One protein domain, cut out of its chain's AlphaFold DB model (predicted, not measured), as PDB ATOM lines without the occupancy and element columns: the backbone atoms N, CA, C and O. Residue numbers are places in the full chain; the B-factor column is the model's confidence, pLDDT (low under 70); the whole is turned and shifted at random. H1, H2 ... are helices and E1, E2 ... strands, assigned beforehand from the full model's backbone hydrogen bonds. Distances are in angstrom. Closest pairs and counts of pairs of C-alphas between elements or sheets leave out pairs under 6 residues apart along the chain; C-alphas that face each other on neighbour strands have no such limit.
ATOM      1  N   PRO A   2     -30.779 -42.120  43.759       87.06
ATOM      2  CA  PRO A   2     -30.512 -43.238  42.855       87.06
ATOM      3  C   PRO A   2     -29.008 -43.487  42.783       87.06
ATOM      4  O   PRO A   2     -28.248 -42.554  42.542       87.06
ATOM      5  N   PHE A   3     -28.572 -44.705  43.107       93.19
ATOM      6  CA  PHE A   3     -27.158 -45.104  43.085       93.19
ATOM      7  C   PHE A   3     -26.178 -44.155  43.809       93.19
ATOM      8  O   PHE A   3     -25.004 -44.068  43.458       93.19
ATOM      9  N   GLY A   4     -26.643 -43.457  44.850       93.38
ATOM     10  CA  GLY A   4     -25.823 -42.525  45.631       93.38
ATOM     11  C   GLY A   4     -25.682 -41.121  45.034       93.38
ATOM     12  O   GLY A   4     -25.048 -40.280  45.667       93.38
ATOM     13  N   VAL A   5     -26.301 -40.838  43.887       96.62
ATOM     14  CA  VAL A   5     -26.318 -39.498  43.289       96.62
ATOM     15  C   VAL A   5     -27.222 -38.568  44.096       96.62
ATOM     16  O   VAL A   5     -28.372 -38.907  44.418       96.62
ATOM     17  N   LEU A   6     -26.705 -37.380  44.421       97.25
ATOM     18  CA  LEU A   6     -27.467 -36.335  45.090       97.25
ATOM     19  C   LEU A   6     -28.334 -35.584  44.075       97.25
ATOM     20  O   LEU A   6     -27.822 -34.862  43.225       97.25
ATOM     21  N   ILE A   7     -29.649 -35.727  44.225       96.94
ATOM     22  CA  ILE A   7     -30.655 -34.887  43.579       96.94
ATOM     23  C   ILE A   7     -31.490 -34.217  44.665       96.94
ATOM     24  O   ILE A   7     -31.949 -34.884  45.600       96.94
ATOM     25  N   SER A   8     -31.657 -32.901  44.579       96.00
ATOM     26  CA  SER A   8     -32.476 -32.140  45.523       96.00
ATOM     27  C   SER A   8     -33.345 -31.124  44.798       96.00
ATOM     28  O   SER A   8     -32.951 -30.604  43.760       96.00
ATOM     29  N   ALA A   9     -34.506 -30.826  45.368       97.25
ATOM     30  CA  ALA A   9     -35.460 -29.884  44.810       97.25
ATOM     31  C   ALA A   9     -35.886 -28.859  45.859       97.25
ATOM     32  O   ALA A   9     -35.896 -29.159  47.059       97.25
ATOM     33  N   ASP A  10     -36.281 -27.673  45.402       97.31
ATOM     34  CA  ASP A  10     -37.006 -26.738  46.257       97.31
ATOM     35  C   ASP A  10     -38.296 -27.374  46.778       97.31
ATOM     36  O   ASP A  10     -38.914 -28.213  46.123       97.31
ATOM     37  N   GLN A  11     -38.744 -26.926  47.951       95.44
ATOM     38  CA  GLN A  11     -39.968 -27.436  48.574       95.44
ATOM     39  C   GLN A  11     -41.215 -27.254  47.691       95.44
ATOM     40  O   GLN A  11     -42.157 -28.039  47.800       95.44
ATOM     41  N   ASP A  12     -41.216 -26.236  46.829       95.62
ATOM     42  CA  ASP A  12     -42.330 -25.923  45.934       95.62
ATOM     43  C   ASP A  12     -42.289 -26.722  44.617       95.62
ATOM     44  O   ASP A  12     -43.229 -26.647  43.824       95.62
ATOM     45  N   MET A  13     -41.238 -27.519  44.376       97.81
ATOM     46  CA  MET A  13     -41.181 -28.422  43.226       97.81
ATOM     47  C   MET A  13     -42.200 -29.553  43.428       97.81
ATOM     48  O   MET A  13     -42.151 -30.236  44.458       97.81
ATOM     49  N   PRO A  14     -43.117 -29.808  42.475       97.06
ATOM     50  CA  PRO A  14     -44.030 -30.934  42.602       97.06
ATOM     51  C   PRO A  14     -43.247 -32.248  42.712       97.06
ATOM     52  O   PRO A  14     -42.341 -32.511  41.922       97.06
ATOM     53  N   ILE A  15     -43.607 -33.087  43.689       95.69
ATOM     54  CA  ILE A  15     -42.843 -34.298  44.024       95.69
ATOM     55  C   ILE A  15     -42.645 -35.234  42.821       95.69
ATOM     56  O   ILE A  15     -41.571 -35.808  42.671       95.69
ATOM     57  N   ALA A  16     -43.629 -35.303  41.918       96.94
ATOM     58  CA  ALA A  16     -43.563 -36.110  40.705       96.94
ATOM     59  C   ALA A  16     -42.396 -35.725  39.777       96.94
ATOM     60  O   ALA A  16     -41.866 -36.580  39.077       96.94
ATOM     61  N   TYR A  17     -41.948 -34.464  39.784       98.25
ATOM     62  CA  TYR A  17     -40.809 -34.020  38.975       98.25
ATOM     63  C   TYR A  17     -39.490 -34.535  39.557       98.25
ATOM     64  O   TYR A  17     -38.636 -35.022  38.814       98.25
ATOM     65  N   LEU A  18     -39.352 -34.486  40.886       97.31
ATOM     66  CA  LEU A  18     -38.205 -35.059  41.592       97.31
ATOM     67  C   LEU A  18     -38.164 -36.584  41.430       97.31
ATOM     68  O   LEU A  18     -37.104 -37.151  41.166       97.31
ATOM     69  N   GLU A  19     -39.314 -37.246  41.550       97.19
ATOM     70  CA  GLU A  19     -39.442 -38.685  41.314       97.19
ATOM     71  C   GLU A  19     -39.088 -39.053  39.870       97.19
ATOM     72  O   GLU A  19     -38.296 -39.968  39.663       97.19
ATOM     73  N   MET A  20     -39.604 -38.320  38.878       98.19
ATOM     74  CA  MET A  20     -39.305 -38.548  37.461       98.19
ATOM     75  C   MET A  20     -37.819 -38.359  37.149       98.19
ATOM     76  O   MET A  20     -37.217 -39.223  36.519       98.19
ATOM     77  N   SER A  21     -37.195 -37.292  37.655       98.19
ATOM     78  CA  SER A  21     -35.746 -37.092  37.505       98.19
ATOM     79  C   SER A  21     -34.955 -38.235  38.148       98.19
ATOM     80  O   SER A  21     -33.980 -38.724  37.582       98.19
ATOM     81  N   GLY A  22     -35.408 -38.726  39.305       97.69
ATOM     82  CA  GLY A  22     -34.836 -39.906  39.946       97.69
ATOM     83  C   GLY A  22     -34.960 -41.179  39.101       97.69
ATOM     84  O   GLY A  22     -34.003 -41.950  39.044       97.69
ATOM     85  N   ARG A  23     -36.101 -41.390  38.433       97.88
ATOM     86  CA  ARG A  23     -36.335 -42.535  37.535       97.88
ATOM     87  C   ARG A  23     -35.464 -42.469  36.289       97.88
ATOM     88  O   ARG A  23     -34.817 -43.458  35.979       97.88
ATOM     89  N   ILE A  24     -35.407 -41.308  35.634       98.50
ATOM     90  CA  ILE A  24     -34.563 -41.072  34.453       98.50
ATOM     91  C   ILE A  24     -33.102 -41.365  34.788       98.50
ATOM     92  O   ILE A  24     -32.455 -42.150  34.104       98.50
ATOM     93  N   LEU A  25     -32.600 -40.784  35.880       98.19
ATOM     94  CA  LEU A  25     -31.227 -40.999  36.323       98.19
ATOM     95  C   LEU A  25     -30.943 -42.469  36.642       98.19
ATOM     96  O   LEU A  25     -29.875 -42.973  36.303       98.19
ATOM     97  N   ALA A  26     -31.872 -43.150  37.316       97.69
ATOM     98  CA  ALA A  26     -31.711 -44.559  37.636       97.69
ATOM     99  C   ALA A  26     -31.668 -45.419  36.366       97.69
ATOM    100  O   ALA A  26     -30.757 -46.221  36.217       97.69
ATOM    101  N   GLU A  27     -32.590 -45.200  35.434       98.12
ATOM    102  CA  GLU A  27     -32.681 -45.956  34.184       98.12
ATOM    103  C   GLU A  27     -31.495 -45.709  33.247       98.12
ATOM    104  O   GLU A  27     -31.006 -46.635  32.614       98.12
ATOM    105  N   MET A  28     -30.962 -44.485  33.199       98.12
ATOM    106  CA  MET A  28     -29.730 -44.206  32.452       98.12
ATOM    107  C   MET A  28     -28.501 -44.923  33.032       98.12
ATOM    108  O   MET A  28     -27.541 -45.176  32.306       98.12
ATOM    109  N   LEU A  29     -28.504 -45.219  34.336       97.69
ATOM    110  CA  LEU A  29     -27.412 -45.910  35.027       97.69
ATOM    111  C   LEU A  29     -27.601 -47.432  35.099       97.69
ATOM    112  O   LEU A  29     -26.623 -48.129  35.354       97.69
ATOM    113  N   ASP A  30     -28.824 -47.922  34.918       97.31
ATOM    114  CA  ASP A  30     -29.264 -49.319  35.006       97.31
ATOM    115  C   ASP A  30     -30.331 -49.550  33.923       97.31
ATOM    116  O   ASP A  30     -31.538 -49.462  34.172       97.31
ATOM    117  N   GLN A  31     -29.868 -49.758  32.689       96.19
ATOM    118  CA  GLN A  31     -30.707 -49.854  31.492       96.19
ATOM    119  C   GLN A  31     -31.411 -51.211  31.381       96.19
ATOM    120  O   GLN A  31     -32.411 -51.326  30.670       96.19
ATOM    121  N   ASP A  32     -30.912 -52.252  32.059       95.31
ATOM    122  CA  ASP A  32     -31.568 -53.564  32.108       95.31
ATOM    123  C   ASP A  32     -32.610 -53.695  33.236       95.31
ATOM    124  O   ASP A  32     -33.366 -54.675  33.273       95.31
ATOM    125  N   LEU A  33     -32.727 -52.652  34.070       94.56
ATOM    126  CA  LEU A  33     -33.689 -52.500  35.159       94.56
ATOM    127  C   LEU A  33     -33.542 -53.588  36.239       94.56
ATOM    128  O   LEU A  33     -34.529 -53.939  36.904       94.56
ATOM    129  N   ASP A  34     -32.342 -54.151  36.426       94.94
ATOM    130  CA  ASP A  34     -32.096 -55.224  37.399       94.94
ATOM    131  C   ASP A  34     -31.869 -54.728  38.841       94.94
ATOM    132  O   ASP A  34     -31.755 -55.534  39.782       94.94
ATOM    133  N   GLY A  35     -31.864 -53.407  39.037       93.69
ATOM    134  CA  GLY A  35     -31.632 -52.742  40.316       93.69
ATOM    135  C   GLY A  35     -30.155 -52.485  40.607       93.69
ATOM    136  O   GLY A  35     -29.813 -52.140  41.747       93.69
ATOM    137  N   LYS A  36     -29.259 -52.689  39.638       94.44
ATOM    138  CA  LYS A  36     -27.823 -52.436  39.774       94.44
ATOM    139  C   LYS A  36     -27.333 -51.589  38.618       94.44
ATOM    140  O   LYS A  36     -27.633 -51.842  37.470       94.44
ATOM    141  N   MET A  37     -26.485 -50.627  38.961       95.94
ATOM    142  CA  MET A  37     -25.797 -49.815  37.971       95.94
ATOM    143  C   MET A  37     -24.974 -50.704  37.028       95.94
ATOM    144  O   MET A  37     -24.156 -51.507  37.495       95.94
ATOM    145  N   ASP A  38     -25.169 -50.499  35.731       97.31
ATOM    146  CA  ASP A  38     -24.549 -51.243  34.640       97.31
ATOM    147  C   ASP A  38     -23.022 -51.088  34.657       97.31
ATOM    148  O   ASP A  38     -22.275 -52.070  34.730       97.31
ATOM    149  N   ASP A  39     -22.544 -49.839  34.695       97.38
ATOM    150  CA  ASP A  39     -21.133 -49.517  34.909       97.38
ATOM    151  C   ASP A  39     -20.865 -49.159  36.374       97.38
ATOM    152  O   ASP A  39     -20.765 -47.990  36.760       97.38
ATOM    153  N   LEU A  40     -20.657 -50.179  37.209       96.25
ATOM    154  CA  LEU A  40     -20.308 -49.993  38.624       96.25
ATOM    155  C   LEU A  40     -19.085 -49.088  38.852       96.25
ATOM    156  O   LEU A  40     -18.919 -48.553  39.953       96.25
ATOM    157  N   SER A  41     -18.210 -48.916  37.858       96.56
ATOM    158  CA  SER A  41     -17.027 -48.068  37.995       96.56
ATOM    159  C   SER A  41     -17.345 -46.568  37.971       96.56
ATOM    160  O   SER A  41     -16.524 -45.785  38.458       96.56
ATOM    161  N   LEU A  42     -18.539 -46.173  37.509       96.81
ATOM    162  CA  LEU A  42     -19.052 -44.801  37.602       96.81
ATOM    163  C   LEU A  42     -19.462 -44.418  39.024       96.81
ATOM    164  O   LEU A  42     -19.421 -43.238  39.362       96.81
ATOM    165  N   SER A  43     -19.811 -45.391  39.874       95.75
ATOM    166  CA  SER A  43     -20.378 -45.142  41.208       95.75
ATOM    167  C   SER A  43     -19.554 -44.170  42.057       95.75
ATOM    168  O   SER A  43     -20.115 -43.269  42.671       95.75
ATOM    169  N   GLN A  44     -18.223 -44.296  42.063       95.44
ATOM    170  CA  GLN A  44     -17.338 -43.414  42.836       95.44
ATOM    171  C   GLN A  44     -17.300 -41.966  42.326       95.44
ATOM    172  O   GLN A  44     -16.899 -41.082  43.074       95.44
ATOM    173  N   TYR A  45     -17.686 -41.738  41.071       96.69
ATOM    174  CA  TYR A  45     -17.699 -40.422  40.440       96.69
ATOM    175  C   TYR A  45     -19.058 -39.754  40.645       96.69
ATOM    176  O   TYR A  45     -19.141 -38.691  41.250       96.69
ATOM    177  N   VAL A  46     -20.141 -40.433  40.257       96.06
ATOM    178  CA  VAL A  46     -21.498 -39.862  40.316       96.06
ATOM    179  C   VAL A  46     -22.044 -39.722  41.744       96.06
ATOM    180  O   VAL A  46     -22.969 -38.949  41.975       96.06
ATOM    181  N   SER A  47     -21.481 -40.448  42.720       95.62
ATOM    182  CA  SER A  47     -21.850 -40.308  44.140       95.62
ATOM    183  C   SER A  47     -21.005 -39.288  44.914       95.62
ATOM    184  O   SER A  47     -21.336 -38.970  46.063       95.62
ATOM    185  N   ASP A  48     -19.938 -38.745  44.315       94.69
ATOM    186  CA  ASP A  48     -19.162 -37.663  44.922       94.69
ATOM    187  C   ASP A  48     -19.842 -36.315  44.674       94.69
ATOM    188  O   ASP A  48     -19.444 -35.524  43.819       94.69
ATOM    189  N   TRP A  49     -20.874 -36.045  45.473       91.81
ATOM    190  CA  TRP A  49     -21.685 -34.834  45.353       91.81
ATOM    191  C   TRP A  49     -20.874 -33.537  45.424       91.81
ATOM    192  O   TRP A  49     -21.322 -32.537  44.889       91.81
ATOM    193  N   LYS A  50     -19.677 -33.553  46.036       90.81
ATOM    194  CA  LYS A  50     -18.775 -32.388  46.107       90.81
ATOM    195  C   LYS A  50     -18.231 -31.963  44.752       90.81
ATOM    196  O   LYS A  50     -17.789 -30.823  44.613       90.81
ATOM    197  N   THR A  51     -18.189 -32.896  43.811       91.25
ATOM    198  CA  THR A  51     -17.713 -32.658  42.453       91.25
ATOM    199  C   THR A  51     -18.877 -32.254  41.551       91.25
ATOM    200  O   THR A  51     -18.725 -31.316  40.775       91.25
ATOM    201  N   GLY A  52     -20.043 -32.883  41.713       94.75
ATOM    202  CA  GLY A  52     -21.259 -32.533  40.987       94.75
ATOM    203  C   GLY A  52     -22.518 -33.053  41.680       94.75
ATOM    204  O   GLY A  52     -22.515 -34.160  42.216       94.75
ATOM    205  N   TRP A  53     -23.622 -32.309  41.613       97.38
ATOM    206  CA  TRP A  53     -24.945 -32.760  42.068       97.38
ATOM    207  C   TRP A  53     -26.076 -32.137  41.234       97.38
ATOM    208  O   TRP A  53     -25.850 -31.192  40.484       97.38
ATOM    209  N   LEU A  54     -27.296 -32.672  41.351       98.44
ATOM    210  CA  LEU A  54     -28.472 -32.194  40.614       98.44
ATOM    211  C   LEU A  54     -29.370 -31.328  41.503       98.44
ATOM    212  O   LEU A  54     -29.823 -31.766  42.570       98.44
ATOM    213  N   ALA A  55     -29.675 -30.117  41.047       98.12
ATOM    214  CA  ALA A  55     -30.531 -29.167  41.748       98.12
ATOM    215  C   ALA A  55     -31.804 -28.885  40.947       98.12
ATOM    216  O   ALA A  55     -31.738 -28.627  39.757       98.12
ATOM    217  N   MET A  56     -32.970 -28.867  41.588       98.38
ATOM    218  CA  MET A  56     -34.244 -28.558  40.928       98.38
ATOM    219  C   MET A  56     -34.876 -27.295  41.534       98.38
ATOM    220  O   MET A  56     -35.811 -27.397  42.341       98.38
ATOM    221  N   PRO A  57     -34.339 -26.102  41.216       98.06
ATOM    222  CA  PRO A  57     -34.854 -24.847  41.743       98.06
ATOM    223  C   PRO A  57     -36.179 -24.456  41.086       98.06
ATOM    224  O   PRO A  57     -36.479 -24.825  39.946       98.06
ATOM    225  N   THR A  58     -36.971 -23.669  41.808       97.31
ATOM    226  CA  THR A  58     -38.301 -23.224  41.365       97.31
ATOM    227  C   THR A  58     -38.409 -21.730  41.091       97.31
ATOM    228  O   THR A  58     -39.331 -21.316  40.385       97.31
ATOM    229  N   ASP A  59     -37.456 -20.938  41.581       96.81
ATOM    230  CA  ASP A  59     -37.384 -19.493  41.379       96.81
ATOM    231  C   ASP A  59     -35.969 -19.088  40.948       96.81
ATOM    232  O   ASP A  59     -34.990 -19.328  41.656       96.81
ATOM    233  N   LYS A  60     -35.864 -18.470  39.768       95.94
ATOM    234  CA  LYS A  60     -34.580 -18.102  39.164       95.94
ATOM    235  C   LYS A  60     -33.828 -17.055  39.983       95.94
ATOM    236  O   LYS A  60     -32.623 -17.177  40.186       95.94
ATOM    237  N   GLU A  61     -34.523 -16.017  40.444       96.62
ATOM    238  CA  GLU A  61     -33.883 -14.907  41.152       96.62
ATOM    239  C   GLU A  61     -33.408 -15.357  42.536       96.62
ATOM    240  O   GLU A  61     -32.298 -15.017  42.955       96.62
ATOM    241  N   GLN A  62     -34.222 -16.153  43.229       96.94
ATOM    242  CA  GLN A  62     -33.869 -16.761  44.504       96.94
ATOM    243  C   GLN A  62     -32.709 -17.746  44.354       96.94
ATOM    244  O   GLN A  62     -31.791 -17.723  45.185       96.94
ATOM    245  N   TRP A  63     -32.720 -18.569  43.302       96.81
ATOM    246  CA  TRP A  63     -31.639 -19.502  43.017       96.81
ATOM    247  C   TRP A  63     -30.312 -18.764  42.852       96.81
ATOM    248  O   TRP A  63     -29.400 -18.953  43.656       96.81
ATOM    249  N   GLU A  64     -30.234 -17.853  41.882       94.62
ATOM    250  CA  GLU A  64     -28.994 -17.166  41.506       94.62
ATOM    251  C   GLU A  64     -28.452 -16.266  42.629       94.62
ATOM    252  O   GLU A  64     -27.245 -16.228  42.875       94.62
ATOM    253  N   ASN A  65     -29.329 -15.548  43.341       95.94
ATOM    254  CA  ASN A  65     -28.894 -14.507  44.277       95.94
ATOM    255  C   ASN A  65     -28.822 -14.954  45.741       95.94
ATOM    256  O   ASN A  65     -28.158 -14.286  46.539       95.94
ATOM    257  N   ALA A  66     -29.505 -16.037  46.128       95.62
ATOM    258  CA  ALA A  66     -29.615 -16.437  47.534       95.62
ATOM    259  C   ALA A  66     -29.226 -17.895  47.803       95.62
ATOM    260  O   ALA A  66     -28.513 -18.152  48.776       95.62
ATOM    261  N   GLN A  67     -29.679 -18.846  46.984       96.31
ATOM    262  CA  GLN A  67     -29.445 -20.274  47.234       96.31
ATOM    263  C   GLN A  67     -28.088 -20.727  46.691       96.31
ATOM    264  O   GLN A  67     -27.273 -21.245  47.457       96.31
ATOM    265  N   TRP A  68     -27.817 -20.477  45.410       95.62
ATOM    266  CA  TRP A  68     -26.624 -20.952  44.713       95.62
ATOM    267  C   TRP A  68     -25.308 -20.533  45.389       95.62
ATOM    268  O   TRP A  68     -24.503 -21.418  45.676       95.62
ATOM    269  N   PRO A  69     -25.083 -19.261  45.796       94.38
ATOM    270  CA  PRO A  69     -23.820 -18.877  46.439       94.38
ATOM    271  C   PRO A  69     -23.529 -19.649  47.735       94.38
ATOM    272  O   PRO A  69     -22.373 -19.909  48.075       94.38
ATOM    273  N   VAL A  70     -24.579 -20.011  48.477       95.94
ATOM    274  CA  VAL A  70     -24.464 -20.776  49.721       95.94
ATOM    275  C   VAL A  70     -24.258 -22.255  49.413       95.94
ATOM    276  O   VAL A  70     -23.343 -22.865  49.970       95.94
ATOM    277  N   LEU A  71     -25.082 -22.823  48.534       95.00
ATOM    278  CA  LEU A  71     -25.059 -24.245  48.206       95.00
ATOM    279  C   LEU A  71     -23.785 -24.633  47.462       95.00
ATOM    280  O   LEU A  71     -23.164 -25.610  47.859       95.00
ATOM    281  N   TYR A  72     -23.309 -23.822  46.517       93.38
ATOM    282  CA  TYR A  72     -22.033 -24.046  45.834       93.38
ATOM    283  C   TYR A  72     -20.871 -24.204  46.827       93.38
ATOM    284  O   TYR A  72     -20.056 -25.118  46.724       93.38
ATOM    285  N   SER A  73     -20.831 -23.368  47.872       91.25
ATOM    286  CA  SER A  73     -19.782 -23.441  48.900       91.25
ATOM    287  C   SER A  73     -19.846 -24.694  49.787       91.25
ATOM    288  O   SER A  73     -18.847 -25.053  50.414       91.25
ATOM    289  N   GLN A  74     -21.012 -25.338  49.878       92.75
ATOM    290  CA  GLN A  74     -21.257 -26.477  50.767       92.75
ATOM    291  C   GLN A  74     -21.279 -27.811  50.028       92.75
ATOM    292  O   GLN A  74     -20.806 -28.804  50.577       92.75
ATOM    293  N   LEU A  75     -21.846 -27.816  48.824       92.75
ATOM    294  CA  LEU A  75     -22.155 -28.989  48.021       92.75
ATOM    295  C   LEU A  75     -21.310 -29.076  46.752       92.75
ATOM    296  O   LEU A  75     -21.227 -30.159  46.209       92.75
ATOM    297  N   GLY A  76     -20.629 -28.013  46.320       91.31
ATOM    298  CA  GLY A  76     -19.883 -28.014  45.059       91.31
ATOM    299  C   GLY A  76     -20.750 -27.625  43.862       91.31
ATOM    300  O   GLY A  76     -21.811 -27.021  44.030       91.31
ATOM    301  N   TYR A  77     -20.261 -27.927  42.659       92.88
ATOM    302  CA  TYR A  77     -20.905 -27.536  41.404       92.88
ATOM    303  C   TYR A  77     -22.223 -28.290  41.191       92.88
ATOM    304  O   TYR A  77     -22.325 -29.476  41.494       92.88
ATOM    305  N   ASP A  78     -23.225 -27.600  40.668       95.19
ATOM    306  CA  ASP A  78     -24.552 -28.130  40.384       95.19
ATOM    307  C   ASP A  78     -24.840 -28.159  38.878       95.19
ATOM    308  O   ASP A  78     -24.393 -27.296  38.129       95.19
ATOM    309  N   ILE A  79     -25.626 -29.145  38.455       97.12
ATOM    310  CA  ILE A  79     -26.390 -29.089  37.207       97.12
ATOM    311  C   ILE A  79     -27.847 -28.856  37.593       97.12
ATOM    312  O   ILE A  79     -28.407 -29.592  38.419       97.12
ATOM    313  N   ILE A  80     -28.445 -27.798  37.053       97.38
ATOM    314  CA  ILE A  80     -29.811 -27.415  37.397       97.38
ATOM    315  C   ILE A  80     -30.819 -28.081  36.466       97.38
ATOM    316  O   ILE A  80     -30.648 -28.086  35.260       97.38
ATOM    317  N   ILE A  81     -31.936 -28.539  37.023       98.00
ATOM    318  CA  ILE A  81     -33.147 -28.935  36.301       98.00
ATOM    319  C   ILE A  81     -34.278 -27.994  36.744       98.00
ATOM    320  O   ILE A  81     -35.083 -28.331  37.622       98.00
ATOM    321  N   PRO A  82     -34.300 -26.748  36.250       97.50
ATOM    322  CA  PRO A  82     -35.100 -25.693  36.847       97.50
ATOM    323  C   PRO A  82     -36.554 -25.687  36.365       97.50
ATOM    324  O   PRO A  82     -36.872 -25.982  35.208       97.50
ATOM    325  N   SER A  83     -37.462 -25.245  37.240       97.44
ATOM    326  CA  SER A  83     -38.899 -25.166  36.934       97.44
ATOM    327  C   SER A  83     -39.220 -24.281  35.726       97.44
ATOM    328  O   SER A  83     -40.168 -24.560  34.991       97.44
ATOM    329  N   TRP A  84     -38.443 -23.214  35.510       96.19
ATOM    330  CA  TRP A  84     -38.672 -22.240  34.443       96.19
ATOM    331  C   TRP A  84     -38.227 -22.738  33.063       96.19
ATOM    332  O   TRP A  84     -38.591 -22.114  32.068       96.19
ATOM    333  N   TRP A  85     -37.488 -23.851  32.988       96.00
ATOM    334  CA  TRP A  85     -37.244 -24.576  31.736       96.00
ATOM    335  C   TRP A  85     -38.275 -25.680  31.525       96.00
ATOM    336  O   TRP A  85     -38.815 -25.801  30.431       96.00
ATOM    337  N   MET A  86     -38.616 -26.426  32.580       96.12
ATOM    338  CA  MET A  86     -39.574 -27.536  32.496       96.12
ATOM    339  C   MET A  86     -41.037 -27.100  32.343       96.12
ATOM    340  O   MET A  86     -41.837 -27.838  31.784       96.12
ATOM    341  N   GLY A  87     -41.424 -25.937  32.872       92.00
ATOM    342  CA  GLY A  87     -42.826 -25.519  32.924       92.00
ATOM    343  C   GLY A  87     -43.660 -26.329  33.926       92.00
ATOM    344  O   GLY A  87     -44.582 -27.047  33.555       92.00
ATOM    345  N   THR A  88     -43.421 -26.157  35.228       89.69
ATOM    346  CA  THR A  88     -44.032 -26.964  36.314       89.69
ATOM    347  C   THR A  88     -45.469 -26.567  36.687       89.69
ATOM    348  O   THR A  88     -45.867 -26.603  37.851       89.69
ATOM    349  N   SER A  89     -46.270 -26.124  35.716       83.81
ATOM    350  CA  SER A  89     -47.662 -25.710  35.959       83.81
ATOM    351  C   SER A  89     -48.618 -26.887  36.205       83.81
ATOM    352  O   SER A  89     -49.700 -26.700  36.767       83.81
ATOM    353  N   ASN A  90     -48.205 -28.094  35.813       87.69
ATOM    354  CA  ASN A  90     -48.927 -29.344  36.020       87.69
ATOM    355  C   ASN A  90     -48.358 -30.106  37.224       87.69
ATOM    356  O   ASN A  90     -47.181 -29.977  37.547       87.69
ATOM    357  N   ALA A  91     -49.188 -30.937  37.861       91.81
ATOM    358  CA  ALA A  91     -48.744 -31.790  38.966       91.81
ATOM    359  C   ALA A  91     -47.748 -32.872  38.512       91.81
ATOM    360  O   ALA A  91     -46.824 -33.191  39.250       91.81
ATOM    361  N   GLU A  92     -47.932 -33.385  37.294       96.50
ATOM    362  CA  GLU A  92     -47.083 -34.396  36.659       96.50
ATOM    363  C   GLU A  92     -46.225 -33.756  35.554       96.50
ATOM    364  O   GLU A  92     -46.692 -32.797  34.919       96.50
ATOM    365  N   PRO A  93     -45.003 -34.259  35.302       97.31
ATOM    366  CA  PRO A  93     -44.174 -33.807  34.190       97.31
ATOM    367  C   PRO A  93     -44.742 -34.281  32.848       97.31
ATOM    368  O   PRO A  93     -45.049 -35.462  32.663       97.31
ATOM    369  N   ASP A  94     -44.871 -33.351  31.903       96.81
ATOM    370  CA  ASP A  94     -45.191 -33.666  30.512       96.81
ATOM    371  C   ASP A  94     -43.929 -34.033  29.712       96.81
ATOM    372  O   ASP A  94     -42.828 -34.125  30.256       96.81
ATOM    373  N   GLU A  95     -44.087 -34.282  28.413       96.44
ATOM    374  CA  GLU A  95     -42.974 -34.689  27.547       96.44
ATOM    375  C   GLU A  95     -41.886 -33.615  27.435       96.44
ATOM    376  O   GLU A  95     -40.707 -33.952  27.364       96.44
ATOM    377  N   HIS A  96     -42.255 -32.332  27.493       96.81
ATOM    378  CA  HIS A  96     -41.286 -31.236  27.482       96.81
ATOM    379  C   HIS A  96     -40.464 -31.228  28.774       96.81
ATOM    380  O   HIS A  96     -39.236 -31.212  28.732       96.81
ATOM    381  N   ALA A  97     -41.128 -31.322  29.929       97.88
ATOM    382  CA  ALA A  97     -40.447 -31.413  31.217       97.88
ATOM    383  C   ALA A  97     -39.513 -32.632  31.291       97.88
ATOM    384  O   ALA A  97     -38.385 -32.503  31.765       97.88
ATOM    385  N   LYS A  98     -39.945 -33.799  30.794       98.50
ATOM    386  CA  LYS A  98     -39.101 -35.003  30.731       98.50
ATOM    387  C   LYS A  98     -37.889 -34.811  29.826       98.50
ATOM    388  O   LYS A  98     -36.807 -35.239  30.207       98.50
ATOM    389  N   ALA A  99     -38.045 -34.170  28.667       98.12
ATOM    390  CA  ALA A  99     -36.931 -33.910  27.760       98.12
ATOM    391  C   ALA A  99     -35.856 -33.026  28.418       98.12
ATOM    392  O   ALA A  99     -34.678 -33.366  28.354       98.12
ATOM    393  N   VAL A 100     -36.268 -31.981  29.148       98.19
ATOM    394  CA  VAL A 100     -35.352 -31.150  29.953       98.19
ATOM    395  C   VAL A 100     -34.663 -31.978  31.044       98.19
ATOM    396  O   VAL A 100     -33.456 -31.886  31.220       98.19
ATOM    397  N   MET A 101     -35.395 -32.832  31.771       98.62
ATOM    398  CA  MET A 101     -34.776 -33.708  32.781       98.62
ATOM    399  C   MET A 101     -33.733 -34.651  32.164       98.62
ATOM    400  O   MET A 101     -32.666 -34.843  32.740       98.62
ATOM    401  N   VAL A 102     -34.038 -35.243  31.008       98.75
ATOM    402  CA  VAL A 102     -33.141 -36.138  30.263       98.75
ATOM    403  C   VAL A 102     -31.865 -35.415  29.837       98.75
ATOM    404  O   VAL A 102     -30.777 -35.957  30.030       98.75
ATOM    405  N   GLU A 103     -31.984 -34.206  29.296       98.38
ATOM    406  CA  GLU A 103     -30.856 -33.363  28.887       98.38
ATOM    407  C   GLU A 103     -29.918 -33.074  30.064       98.38
ATOM    408  O   GLU A 103     -28.754 -33.475  30.043       98.38
ATOM    409  N   GLU A 104     -30.444 -32.506  31.147       98.56
ATOM    410  CA  GLU A 104     -29.632 -32.104  32.300       98.56
ATOM    411  C   GLU A 104     -29.007 -33.298  33.033       98.56
ATOM    412  O   GLU A 104     -27.861 -33.253  33.485       98.56
ATOM    413  N   ILE A 105     -29.722 -34.424  33.121       98.69
ATOM    414  CA  ILE A 105     -29.157 -35.659  33.677       98.69
ATOM    415  C   ILE A 105     -28.050 -36.201  32.761       98.69
ATOM    416  O   ILE A 105     -27.035 -36.690  33.262       98.69
ATOM    417  N   THR A 106     -28.188 -36.073  31.441       98.56
ATOM    418  CA  THR A 106     -27.137 -36.459  30.488       98.56
ATOM    419  C   THR A 106     -25.909 -35.562  30.621       98.56
ATOM    420  O   THR A 106     -24.787 -36.078  30.646       98.56
ATOM    421  N   HIS A 107     -26.092 -34.247  30.778       98.19
ATOM    422  CA  HIS A 107     -25.007 -33.308  31.081       98.19
ATOM    423  C   HIS A 107     -24.278 -33.724  32.361       98.19
ATOM    424  O   HIS A 107     -23.064 -33.930  32.342       98.19
ATOM    425  N   PHE A 108     -25.018 -33.982  33.443       98.38
ATOM    426  CA  PHE A 108     -24.447 -34.450  34.704       98.38
ATOM    427  C   PHE A 108     -23.640 -35.748  34.546       98.38
ATOM    428  O   PHE A 108     -22.484 -35.818  34.973       98.38
ATOM    429  N   LEU A 109     -24.217 -36.774  33.913       98.50
ATOM    430  CA  LEU A 109     -23.546 -38.061  33.718       98.50
ATOM    431  C   LEU A 109     -22.310 -37.932  32.828       98.50
ATOM    432  O   LEU A 109     -21.303 -38.583  33.100       98.50
ATOM    433  N   THR A 110     -22.347 -37.074  31.812       98.44
ATOM    434  CA  THR A 110     -21.204 -36.823  30.924       98.44
ATOM    435  C   THR A 110     -20.089 -36.091  31.667       98.44
ATOM    436  O   THR A 110     -18.957 -36.575  31.700       98.44
ATOM    437  N   GLN A 111     -20.398 -34.970  32.320       97.31
ATOM    438  CA  GLN A 111     -19.408 -34.102  32.967       97.31
ATOM    439  C   GLN A 111     -18.809 -34.709  34.233       97.31
ATOM    440  O   GLN A 111     -17.609 -34.581  34.469       97.31
ATOM    441  N   PHE A 112     -19.629 -35.367  35.052       97.12
ATOM    442  CA  PHE A 112     -19.230 -35.806  36.391       97.12
ATOM    443  C   PHE A 112     -19.130 -37.319  36.538       97.12
ATOM    444  O   PHE A 112     -18.523 -37.784  37.496       97.12
ATOM    445  N   GLY A 113     -19.668 -38.098  35.596       97.62
ATOM    446  CA  GLY A 113     -19.524 -39.552  35.552       97.62
ATOM    447  C   GLY A 113     -18.499 -39.998  34.512       97.62
ATOM    448  O   GLY A 113     -17.355 -40.328  34.835       97.62
ATOM    449  N   TYR A 114     -18.923 -40.021  33.251       98.50
ATOM    450  CA  TYR A 114     -18.181 -40.589  32.129       98.50
ATOM    451  C   TYR A 114     -16.891 -39.834  31.812       98.50
ATOM    452  O   TYR A 114     -15.863 -40.480  31.606       98.50
ATOM    453  N   GLY A 115     -16.902 -38.501  31.816       98.06
ATOM    454  CA  GLY A 115     -15.729 -37.681  31.516       98.06
ATOM    455  C   GLY A 115     -14.553 -37.963  32.454       98.06
ATOM    456  O   GLY A 115     -13.487 -38.362  31.984       98.06
ATOM    457  N   PRO A 116     -14.719 -37.866  33.783       97.44
ATOM    458  CA  PRO A 116     -13.658 -38.195  34.732       97.44
ATOM    459  C   PRO A 116     -13.256 -39.675  34.723       97.44
ATOM    460  O   PRO A 116     -12.099 -40.008  35.003       97.44
ATOM    461  N   ARG A 117     -14.189 -40.585  34.412       97.94
ATOM    462  CA  ARG A 117     -13.926 -42.029  34.375       97.94
ATOM    463  C   ARG A 117     -13.162 -42.469  33.125       97.94
ATOM    464  O   ARG A 117     -12.307 -43.358  33.218       97.94
ATOM    465  N   TYR A 118     -13.482 -41.886  31.977       98.38
ATOM    466  CA  TYR A 118     -12.949 -42.218  30.655       98.38
ATOM    467  C   TYR A 118     -12.563 -40.928  29.905       98.38
ATOM    468  O   TYR A 118     -13.153 -40.608  28.869       98.38
ATOM    469  N   PRO A 119     -11.557 -40.179  30.390       98.12
ATOM    470  CA  PRO A 119     -11.261 -38.828  29.900       98.12
ATOM    471  C   PRO A 119     -10.887 -38.778  28.417       98.12
ATOM    472  O   PRO A 119     -11.274 -37.851  27.717       98.12
TER     473      PRO A 119
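AT A GLANCE: This is residues 2 to 119 of the 230 residues of an uncharacterized protein of Euryarchaeota archaeon (UniProt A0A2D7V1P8). A short parallel sheet of three strands has two helices, H1 and H5, over one face, H1 over the E1 edge and the long H5 over the E3 edge, crossing at a slant. H2 and H4 pack on opposite ends of H5, while the kinked H3 swings away from the sheet between E2 and E3 and only grazes it. The 118 printed residues run E1 H1 H2 E2 H3 E3 H4 H5, five named helices and three named strands; the sheet's order is E1 E2 E3 and the class is mostly helix. The whole is compact, with a radius of gyration of the C-alphas of 14.0 A and spans of 37 by 32 by 20 A.

HOW THE PARTS SIT: Begin at E2, residues 53 to 56, the inner strand. E1, residues 7 to 9, is its parallel neighbour at 23 degrees, with N 8 and O 54 2.9 A apart, within hydrogen-bond range. E3, residues 78 to 80, is its other parallel neighbour at 31 degrees, with N 79 and O 53 2.9 A apart. H1, residues 15 to 29, is over E1. H5, residues 95 to 117, is over E3 on the same face, at a height of 9.6 A over the sheet, and runs along the strands at 11 degrees on the local plane; with H1 and the sheet it makes two layers, helices on one face of a sheet. H5 is the hub. Its residues 98 to 105 touch H1, closest at the C-alphas of Ser 21 and Met 101, 5.9 A, a steep tilt of 44 degrees, the same way. Its residues 109 to 117 touch H2, residues 40 to 46, about perpendicular at 78 degrees, closest at C-alphas Val 46 and Gly 113, 5.2 A. Its residues 96 to 101 touch H4, residues 83 to 86, closest at C-alphas Met 86 and Ala 97, 4.2 A. H3, residues 60 to 75, only grazes the sheet and is apart from H1, H2 and H5. Two strand-helix-strand units, parallel neighbour strands joined through helices, follow: E1, H1 H2, E2 has a left-handed crossover, and E2, H3, E3 a right-handed one. In H1 every O i to N i+4 pair is within hydrogen-bond range; in H3 8 of 12 are, in H5 16 of 19, in H2 1 of 3 with 2 of 4 O i to N i+3 pairs, and H4 is too short for one.

IN THESE COORDINATES: Find C-alpha 7 at (-30.655, -34.887, 43.579), where E1 begins; E2 spans 10.3 A. H1 runs 21.3 A. H3 runs 18.7 A with a kink of 55 degrees near residue 68. H5 goes 30.7 A from C-alpha 95 at (-42.974, -34.689, 27.547) to C-alpha 117 at (-13.926, -42.029, 34.375), with a kink of 33 degrees near residue 110.

THE WHOLE: The C-alphas farthest apart are those of Asp 34 and Asn 65, 41.4 A. The printed part has no cut and no long link. Its mean pLDDT is 96.1, and no printed residue is under 70.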